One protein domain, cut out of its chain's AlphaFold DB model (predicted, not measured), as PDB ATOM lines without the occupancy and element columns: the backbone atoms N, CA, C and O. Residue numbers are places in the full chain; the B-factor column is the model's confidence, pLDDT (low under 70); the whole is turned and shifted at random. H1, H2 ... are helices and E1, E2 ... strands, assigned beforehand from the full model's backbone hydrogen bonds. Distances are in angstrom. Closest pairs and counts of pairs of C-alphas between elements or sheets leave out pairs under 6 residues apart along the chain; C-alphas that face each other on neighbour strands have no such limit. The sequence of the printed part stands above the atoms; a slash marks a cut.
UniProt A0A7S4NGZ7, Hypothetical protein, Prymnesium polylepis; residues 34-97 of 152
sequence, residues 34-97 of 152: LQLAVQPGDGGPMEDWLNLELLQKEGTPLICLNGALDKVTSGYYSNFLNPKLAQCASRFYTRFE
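AT A GLANCE: This is residues 34 to 97 of the 152 residues of the protein "Hypothetical protein" of Prymnesium polylepis (UniProt A0A7S4NGZ7). Two short parallel strands, E1 and E2, lie side by side at one end of the domain, and two helices, H2 and H3, lie together at the other, with the helix H1 in between, near the strands and packed on H3. Loops make up much of the rest: under half of the 64 printed residues are in named elements, which come in the order E1, H1, E2, H2, H3. The class is mixed, helices and strands, and the one sheet has the order E1, E2, all parallel. The whole is compact, with a radius of gyration of the C-alphas of 11.2 A and spans of 33 by 24 by 19 A.

IN THESE COORDINATES: E1 is residues 35 to 38, 9.9 A from first to last C-alpha, and begins with C-alpha 35 at (-29.998, -32.419, 10.929). H1 is residues 46 to 55 and 14.8 A long, with C-alpha 46 at (-40.904, -48.639, 13.988). E2 is residues 62 to 65, 9.8 A long. H2 is the four residues 70 to 73, 5.0 A long. H3 is residues 83 to 91, 12.4 A long, and ends with C-alpha 91 at (-27.459, -49.871, 4.982).

HOW THE PARTS SIT: E1 and E2 are parallel neighbours with 18 degrees between their directions. The C-alphas of 35 and 62 face each other at 4.6 A, and N 37 and O 63, at 2.9 A, and N 65 and O 37, at 2.8 A, are within hydrogen-bond range. E1, H1 and E2 form a strand-helix-strand unit, two parallel neighbour strands with a helix between them along the chain, and its crossover is right-handed. The closest C-alphas of E1 and H1 are those of Ala 37 and Leu 52, 7.5 A apart. H1 touches H3, and their closest C-alphas are those of Leu 50 and Cys 88, 6.8 A apart. These two helices run the same way at a steep tilt of 45 degrees. H2 touches H3, with the C-alphas of Thr 73 and Ala 89 closest at 5.7 A. H1 and H2 are only just apart, at 8.1 A. E1 is apart from H2 and H3, and E2 is apart from H3. Every O i to N i+4 pair is within hydrogen-bond range in H3, 5 of 6 are in H1, and H2 is too short for such a pair.

THE WHOLE: The two C-alphas farthest apart are those of Leu 34 and Phe 80, 33.9 A. The printed part has no cut. The link from E2 to H2 is tight, the other three are short, and no link is long. The mean pLDDT of the printed part is 89.0, and residue 43 is the one printed residue under 70.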
ATOM      1  N   LEU A  34     -26.657 -29.124   9.642       94.12
ATOM      2  CA  LEU A  34     -26.886 -30.239  10.551       94.12
ATOM      3  C   LEU A  34     -28.374 -30.602  10.567       94.12
ATOM      4  O   LEU A  34     -29.237 -29.720  10.585       94.12
ATOM      5  N   GLN A  35     -28.674 -31.897  10.613       94.88
ATOM      6  CA  GLN A  35     -29.998 -32.419  10.929       94.88
ATOM      7  C   GLN A  35     -30.009 -32.989  12.344       94.88
ATOM      8  O   GLN A  35     -29.126 -33.756  12.728       94.88
ATOM      9  N   LEU A  36     -31.040 -32.631  13.103       94.19
ATOM     10  CA  LEU A  36     -31.316 -33.201  14.413       94.19
ATOM     11  C   LEU A  36     -32.586 -34.039  14.319       94.19
ATOM     12  O   LEU A  36     -33.644 -33.534  13.945       94.19
ATOM     13  N   ALA A  37     -32.475 -35.309  14.676       92.62
ATOM     14  CA  ALA A  37     -33.604 -36.189  14.907       92.62
ATOM     15  C   ALA A  37     -33.747 -36.404  16.409       92.62
ATOM     16  O   ALA A  37     -32.798 -36.821  17.066       92.62
ATOM     17  N   VAL A  38     -34.926 -36.124  16.954       91.12
ATOM     18  CA  VAL A  38     -35.219 -36.334  18.374       91.12
ATOM     19  C   VAL A  38     -36.353 -37.333  18.460       91.12
ATOM     20  O   VAL A  38     -37.476 -37.024  18.066       91.12
ATOM     21  N   GLN A  39     -36.056 -38.533  18.948       86.88
ATOM     22  CA  GLN A  39     -37.073 -39.550  19.179       86.88
ATOM     23  C   GLN A  39     -37.486 -39.514  20.658       86.88
ATOM     24  O   GLN A  39     -36.624 -39.570  21.536       86.88
ATOM     25  N   PRO A  40     -38.780 -39.362  20.984       76.19
ATOM     26  CA  PRO A  40     -39.220 -39.402  22.371       76.19
ATOM     27  C   PRO A  40     -39.117 -40.832  22.926       76.19
ATOM     28  O   PRO A  40     -39.572 -41.787  22.300       76.19
ATOM     29  N   GLY A  41     -38.565 -40.973  24.133       72.50
ATOM     30  CA  GLY A  41     -38.533 -42.243  24.863       72.50
ATOM     31  C   GLY A  41     -37.494 -43.249  24.354       72.50
ATOM     32  O   GLY A  41     -36.376 -42.887  24.001       72.50
ATOM     33  N   ASP A  42     -37.857 -44.532  24.378       72.88
ATOM     34  CA  ASP A  42     -36.981 -45.674  24.068       72.88
ATOM     35  C   ASP A  42     -37.067 -46.076  22.581       72.88
ATOM     36  O   ASP A  42     -37.240 -47.250  22.232       72.88
ATOM     37  N   GLY A  43     -36.992 -45.068  21.706       67.50
ATOM     38  CA  GLY A  43     -37.242 -45.196  20.274       67.50
ATOM     39  C   GLY A  43     -38.735 -45.287  19.965       67.50
ATOM     40  O   GLY A  43     -39.450 -46.116  20.529       67.50
ATOM     41  N   GLY A  44     -39.199 -44.389  19.097       71.31
ATOM     42  CA  GLY A  44     -40.600 -44.263  18.705       71.31
ATOM     43  C   GLY A  44     -41.161 -45.492  17.969       71.31
ATOM     44  O   GLY A  44     -40.555 -46.566  17.966       71.31
ATOM     45  N   PRO A  45     -42.341 -45.372  17.337       83.44
ATOM     46  CA  PRO A  45     -42.855 -46.414  16.449       83.44
ATOM     47  C   PRO A  45     -41.814 -46.822  15.392       83.44
ATOM     48  O   PRO A  45     -40.948 -46.036  15.009       83.44
ATOM     49  N   MET A  46     -41.898 -48.064  14.906       84.50
ATOM     50  CA  MET A  46     -40.904 -48.639  13.988       84.50
ATOM     51  C   MET A  46     -40.681 -47.783  12.734       84.50
ATOM     52  O   MET A  46     -39.580 -47.699  12.185       84.50
ATOM     53  N   GLU A  47     -41.754 -47.139  12.301       87.75
ATOM     54  CA  GLU A  47     -41.842 -46.218  11.186       87.75
ATOM     55  C   GLU A  47     -40.908 -45.020  11.344       87.75
ATOM     56  O   GLU A  47     -40.356 -44.561  10.346       87.75
ATOM     57  N   ASP A  48     -40.659 -44.546  12.567       89.19
ATOM     58  CA  ASP A  48     -39.771 -43.408  12.793       89.19
ATOM     59  C   ASP A  48     -38.351 -43.740  12.346       89.19
ATOM     60  O   ASP A  48     -37.720 -42.939  11.658       89.19
ATOM     61  N   TRP A  49     -37.861 -44.949  12.641       91.06
ATOM     62  CA  TRP A  49     -36.544 -45.371  12.167       91.06
ATOM     63  C   TRP A  49     -36.481 -45.500  10.643       91.06
ATOM     64  O   TRP A  49     -35.444 -45.226  10.043       91.06
ATOM     65  N   LEU A  50     -37.565 -45.906   9.986       91.75
ATOM     66  CA  LEU A  50     -37.594 -45.935   8.523       91.75
ATOM     67  C   LEU A  50     -37.614 -44.514   7.944       91.75
ATOM     68  O   LEU A  50     -36.932 -44.237   6.959       91.75
ATOM     69  N   ASN A  51     -38.341 -43.599   8.583       91.69
ATOM     70  CA  ASN A  51     -38.447 -42.208   8.160       91.69
ATOM     71  C   ASN A  51     -37.124 -41.449   8.295       91.69
ATOM     72  O   ASN A  51     -36.849 -40.595   7.457       91.69
ATOM     73  N   LEU A  52     -36.281 -41.760   9.285       92.06
ATOM     74  CA  LEU A  52     -34.973 -41.107   9.420       92.06
ATOM     75  C   LEU A  52     -34.087 -41.301   8.189       92.06
ATOM     76  O   LEU A  52     -33.416 -40.360   7.780       92.06
ATOM     77  N   GLU A  53     -34.116 -42.483   7.573       91.69
ATOM     78  CA  GLU A  53     -33.390 -42.716   6.324       91.69
ATOM     79  C   GLU A  53     -33.967 -41.885   5.174       91.69
ATOM     80  O   GLU A  53     -33.220 -41.277   4.413       91.69
ATOM     81  N   LEU A  54     -35.295 -41.823   5.065       90.62
ATOM     82  CA  LEU A  54     -35.982 -41.083   4.003       90.62
ATOM     83  C   LEU A  54     -35.808 -39.568   4.108       90.62
ATOM     84  O   LEU A  54     -35.825 -38.869   3.099       90.62
ATOM     85  N   LEU A  55     -35.695 -39.064   5.335       91.56
ATOM     86  CA  LEU A  55     -35.601 -37.641   5.639       91.56
ATOM     87  C   LEU A  55     -34.151 -37.153   5.737       91.56
ATOM     88  O   LEU A  55     -33.926 -35.939   5.810       91.56
ATOM     89  N   GLN A  56     -33.169 -38.060   5.753       92.00
ATOM     90  CA  GLN A  56     -31.762 -37.680   5.746       92.00
ATOM     91  C   GLN A  56     -31.431 -36.977   4.426       92.00
ATOM     92  O   GLN A  56     -31.714 -37.467   3.336       92.00
ATOM     93  N   LYS A  57     -30.857 -35.779   4.532       91.44
ATOM     94  CA  LYS A  57     -30.431 -34.972   3.394       91.44
ATOM     95  C   LYS A  57     -29.000 -35.341   3.050       91.44
ATOM     96  O   LYS A  57     -28.106 -35.197   3.881       91.44
ATOM     97  N   GLU A  58     -28.781 -35.773   1.815       87.69
ATOM     98  CA  GLU A  58     -27.445 -36.090   1.318       87.69
ATOM     99  C   GLU A  58     -26.467 -34.928   1.575       87.69
ATOM    100  O   GLU A  58     -26.816 -33.753   1.451       87.69
ATOM    101  N   GLY A  59     -25.255 -35.259   2.028       89.12
ATOM    102  CA  GLY A  59     -24.236 -34.275   2.399       89.12
ATOM    103  C   GLY A  59     -24.471 -33.536   3.724       89.12
ATOM    104  O   GLY A  59     -23.593 -32.791   4.145       89.12
ATOM    105  N   THR A  60     -25.601 -33.746   4.410       92.44
ATOM    106  CA  THR A  60     -25.866 -33.138   5.723       92.44
ATOM    107  C   THR A  60     -25.657 -34.155   6.853       92.44
ATOM    108  O   THR A  60     -26.301 -35.213   6.841       92.44
ATOM    109  N   PRO A  61     -24.799 -33.864   7.850       93.88
ATOM    110  CA  PRO A  61     -24.670 -34.691   9.046       93.88
ATOM    111  C   PRO A  61     -26.000 -34.819   9.792       93.88
ATOM    112  O   PRO A  61     -26.751 -33.849   9.907       93.88
ATOM    113  N   LEU A  62     -26.275 -36.005  10.332       95.06
ATOM    114  CA  LEU A  62     -27.473 -36.293  11.116       95.06
ATOM    115  C   LEU A  62     -27.075 -36.754  12.519       95.06
ATOM    116  O   LEU A  62     -26.377 -37.753  12.669       95.06
ATOM    117  N   ILE A  63     -27.563 -36.052  13.540       94.81
ATOM    118  CA  ILE A  63     -27.472 -36.472  14.942       94.81
ATOM    119  C   ILE A  63     -28.843 -36.979  15.377       94.81
ATOM    120  O   ILE A  63     -29.846 -36.278  15.243       94.81
ATOM    121  N   CYS A  64     -28.874 -38.196  15.918       93.31
ATOM    122  CA  CYS A  64     -30.078 -38.799  16.471       93.31
ATOM    123  C   CYS A  64     -29.994 -38.826  17.999       93.31
ATOM    124  O   CYS A  64     -29.145 -39.506  18.574       93.31
ATOM    125  N   LEU A  65     -30.879 -38.079  18.652       91.94
ATOM    126  CA  LEU A  65     -31.027 -38.039  20.101       91.94
ATOM    127  C   LEU A  65     -32.086 -39.053  20.526       91.94
ATOM    128  O   LEU A  65     -33.179 -39.087  19.958       91.94
ATOM    129  N   ASN A  66     -31.754 -39.857  21.541       88.19
ATOM    130  CA  ASN A  66     -32.615 -40.922  22.068       88.19
ATOM    131  C   ASN A  66     -33.098 -41.901  20.988       88.19
ATOM    132  O   ASN A  66     -34.201 -42.433  21.047       88.19
ATOM    133  N   GLY A  67     -32.240 -42.170  20.000       88.00
ATOM    134  CA  GLY A  67     -32.617 -42.980  18.848       88.00
ATOM    135  C   GLY A  67     -32.913 -44.453  19.155       88.00
ATOM    136  O   GLY A  67     -33.411 -45.170  18.296       88.00
ATOM    137  N   ALA A  68     -32.516 -44.941  20.338       88.69
ATOM    138  CA  ALA A  68     -32.546 -46.357  20.724       88.69
ATOM    139  C   ALA A  68     -32.048 -47.306  19.608       88.69
ATOM    140  O   ALA A  68     -32.552 -48.419  19.445       88.69
ATOM    141  N   LEU A  69     -31.041 -46.863  18.839       90.38
ATOM    142  CA  LEU A  69     -30.629 -47.500  17.581       90.38
ATOM    143  C   LEU A  69     -30.132 -48.938  17.769       90.38
ATOM    144  O   LEU A  69     -30.207 -49.750  16.854       90.38
ATOM    145  N   ASP A  70     -29.706 -49.286  18.978       88.00
ATOM    146  CA  ASP A  70     -29.414 -50.661  19.363       88.00
ATOM    147  C   ASP A  70     -30.564 -51.628  19.076       88.00
ATOM    148  O   ASP A  70     -30.314 -52.760  18.686       88.00
ATOM    149  N   LYS A  71     -31.826 -51.218  19.241       87.12
ATOM    150  CA  LYS A  71     -32.969 -52.103  18.972       87.12
ATOM    151  C   LYS A  71     -33.052 -52.501  17.501       87.12
ATOM    152  O   LYS A  71     -33.453 -53.615  17.171       87.12
ATOM    153  N   VAL A  72     -32.662 -51.600  16.607       89.00
ATOM    154  CA  VAL A  72     -32.711 -51.859  15.168       89.00
ATOM    155  C   VAL A  72     -31.426 -52.508  14.655       89.00
ATOM    156  O   VAL A  72     -31.471 -53.192  13.640       89.00
ATOM    157  N   THR A  73     -30.303 -52.375  15.369       87.81
ATOM    158  CA  THR A  73     -29.006 -52.947  14.962       87.81
ATOM    159  C   THR A  73     -28.628 -54.248  15.676       87.81
ATOM    160  O   THR A  73     -27.831 -55.012  15.141       87.81
ATOM    161  N   SER A  74     -29.203 -54.556  16.846       81.25
ATOM    162  CA  SER A  74     -28.824 -55.721  17.664       81.25
ATOM    163  C   SER A  74     -29.735 -56.943  17.502       81.25
ATOM    164  O   SER A  74     -29.641 -57.878  18.297       81.25
ATOM    165  N   GLY A  75     -30.669 -56.923  16.546       80.75
ATOM    166  CA  GLY A  75     -31.630 -58.011  16.330       80.75
ATOM    167  C   GLY A  75     -32.759 -58.097  17.365       80.75
ATOM    168  O   GLY A  75     -33.388 -59.146  17.479       80.75
ATOM    169  N   TYR A  76     -33.036 -57.019  18.117       85.75
ATOM    170  CA  TYR A  76     -34.199 -56.960  19.019       85.75
ATOM    171  C   TYR A  76     -35.510 -57.170  18.246       85.75
ATOM    172  O   TYR A  76     -36.386 -57.912  18.686       85.75
ATOM    173  N   TYR A  77     -35.617 -56.575  17.055       86.94
ATOM    174  CA  TYR A  77     -36.656 -56.929  16.093       86.94
ATOM    175  C   TYR A  77     -36.193 -58.099  15.228       86.94
ATOM    176  O   TYR A  77     -35.121 -58.053  14.627       86.94
ATOM    177  N   SER A  78     -37.027 -59.138  15.120       87.75
ATOM    178  CA  SER A  78     -36.742 -60.270  14.234       87.75
ATOM    179  C   SER A  78     -36.605 -59.794  12.787       87.75
ATOM    180  O   SER A  78     -37.551 -59.234  12.224       87.75
ATOM    181  N   ASN A  79     -35.447 -60.066  12.179       88.06
ATOM    182  CA  ASN A  79     -35.155 -59.712  10.789       88.06
ATOM    183  C   ASN A  79     -36.099 -60.406   9.797       88.06
ATOM    184  O   ASN A  79     -36.409 -59.839   8.753       88.06
ATOM    185  N   PHE A  80     -36.574 -61.613  10.124       89.81
ATOM    186  CA  PHE A  80     -37.516 -62.357   9.283       89.81
ATOM    187  C   PHE A  80     -38.901 -61.700   9.259       89.81
ATOM    188  O   PHE A  80     -39.514 -61.588   8.204       89.81
ATOM    189  N   LEU A  81     -39.373 -61.221  10.417       91.44
ATOM    190  CA  LEU A  81     -40.670 -60.546  10.531       91.44
ATOM    191  C   LEU A  81     -40.612 -59.085  10.061       91.44
ATOM    192  O   LEU A  81     -41.621 -58.546   9.617       91.44
ATOM    193  N   ASN A  82     -39.435 -58.451  10.125       91.31
ATOM    194  CA  ASN A  82     -39.243 -57.029   9.823       91.31
ATOM    195  C   ASN A  82     -38.136 -56.798   8.777       91.31
ATOM    196  O   ASN A  82     -37.181 -56.056   9.034       91.31
ATOM    197  N   PRO A  83     -38.241 -57.384   7.569       92.12
ATOM    198  CA  PRO A  83     -37.164 -57.348   6.580       92.12
ATOM    199  C   PRO A  83     -36.830 -55.924   6.117       92.12
ATOM    200  O   PRO A  83     -35.668 -55.612   5.868       92.12
ATOM    201  N   LYS A  84     -37.821 -55.022   6.053       92.31
ATOM    202  CA  LYS A  84     -37.598 -53.608   5.699       92.31
ATOM    203  C   LYS A  84     -36.722 -52.889   6.723       92.31
ATOM    204  O   LYS A  84     -35.825 -52.142   6.335       92.31
ATOM    205  N   LEU A  85     -36.975 -53.133   8.010       91.31
ATOM    206  CA  LEU A  85     -36.198 -52.553   9.100       91.31
ATOM    207  C   LEU A  85     -34.787 -53.135   9.127       91.31
ATOM    208  O   LEU A  85     -33.835 -52.374   9.220       91.31
ATOM    209  N   ALA A  86     -34.648 -54.451   8.956       91.94
ATOM    210  CA  ALA A  86     -33.346 -55.111   8.902       91.94
ATOM    211  C   ALA A  86     -32.470 -54.563   7.764       91.94
ATOM    212  O   ALA A  86     -31.297 -54.255   7.964       91.94
ATOM    213  N   GLN A  87     -33.053 -54.381   6.575       93.44
ATOM    214  CA  GLN A  87     -32.343 -53.783   5.447       93.44
ATOM    215  C   GLN A  87     -32.014 -52.299   5.685       93.44
ATOM    216  O   GLN A  87     -30.978 -51.839   5.218       93.44
ATOM    217  N   CYS A  88     -32.885 -51.541   6.366       93.44
ATOM    218  CA  CYS A  88     -32.600 -50.157   6.764       93.44
ATOM    219  C   CYS A  88     -31.431 -50.117   7.754       93.44
ATOM    220  O   CYS A  88     -30.458 -49.400   7.541       93.44
ATOM    221  N   ALA A  89     -31.461 -50.964   8.781       92.69
ATOM    222  CA  ALA A  89     -30.394 -51.066   9.760       92.69
ATOM    223  C   ALA A  89     -29.038 -51.362   9.127       92.69
ATOM    224  O   ALA A  89     -28.079 -50.648   9.416       92.69
ATOM    225  N   SER A  90     -28.969 -52.337   8.217       92.00
ATOM    226  CA  SER A  90     -27.707 -52.726   7.590       92.00
ATOM    227  C   SER A  90     -27.108 -51.654   6.676       92.00
ATOM    228  O   SER A  90     -25.886 -51.525   6.639       92.00
ATOM    229  N   ARG A  91     -27.932 -50.883   5.949       92.88
ATOM    230  CA  ARG A  91     -27.459 -49.871   4.982       92.88
ATOM    231  C   ARG A  91     -27.317 -48.464   5.565       92.88
ATOM    232  O   ARG A  91     -26.480 -47.693   5.101       92.88
ATOM    233  N   PHE A  92     -28.146 -48.118   6.549       94.12
ATOM    234  CA  PHE A  92     -28.262 -46.764   7.083       94.12
ATOM    235  C   PHE A  92     -27.639 -46.648   8.476       94.12
ATOM    236  O   PHE A  92     -26.723 -45.843   8.653       94.12
ATOM    237  N   TYR A  93     -28.095 -47.463   9.436       92.75
ATOM    238  CA  TYR A  93     -27.727 -47.331  10.854       92.75
ATOM    239  C   TYR A  93     -26.349 -47.886  11.216       92.75
ATOM    240  O   TYR A  93     -25.745 -47.401  12.167       92.75
ATOM    241  N   THR A  94     -25.802 -48.829  10.450       89.56
ATOM    242  CA  THR A  94     -24.416 -49.322  10.617       89.56
ATOM    243  C   THR A  94     -23.350 -48.235  10.463       89.56
ATOM    244  O   THR A  94     -22.225 -48.421  10.909       89.56
ATOM    245  N   ARG A  95     -23.696 -47.099   9.846       91.12
ATOM    246  CA  ARG A  95     -22.805 -45.949   9.637       91.12
ATOM    247  C   ARG A  95     -22.799 -44.962  10.809       91.12
ATOM    248  O   ARG A  95     -22.057 -43.986  10.763       91.12
ATOM    249  N   PHE A  96     -23.674 -45.148  11.799       93.12
ATOM    250  CA  PHE A  96     -23.783 -44.242  12.940       93.12
ATOM    251  C   PHE A  96     -22.725 -44.575  13.986       93.12
ATOM    252  O   PHE A  96     -22.618 -45.719  14.423       93.12
ATOM    253  N   GLU A  97     -22.017 -43.546  14.442       92.38
ATOM    254  CA  GLU A  97     -21.092 -43.646  15.565       92.38
ATOM    255  C   GLU A  97     -21.808 -43.256  16.871       92.38
ATOM    256  O   GLU A  97     -22.403 -42.173  16.946       92.38
TER     257      GLU A  97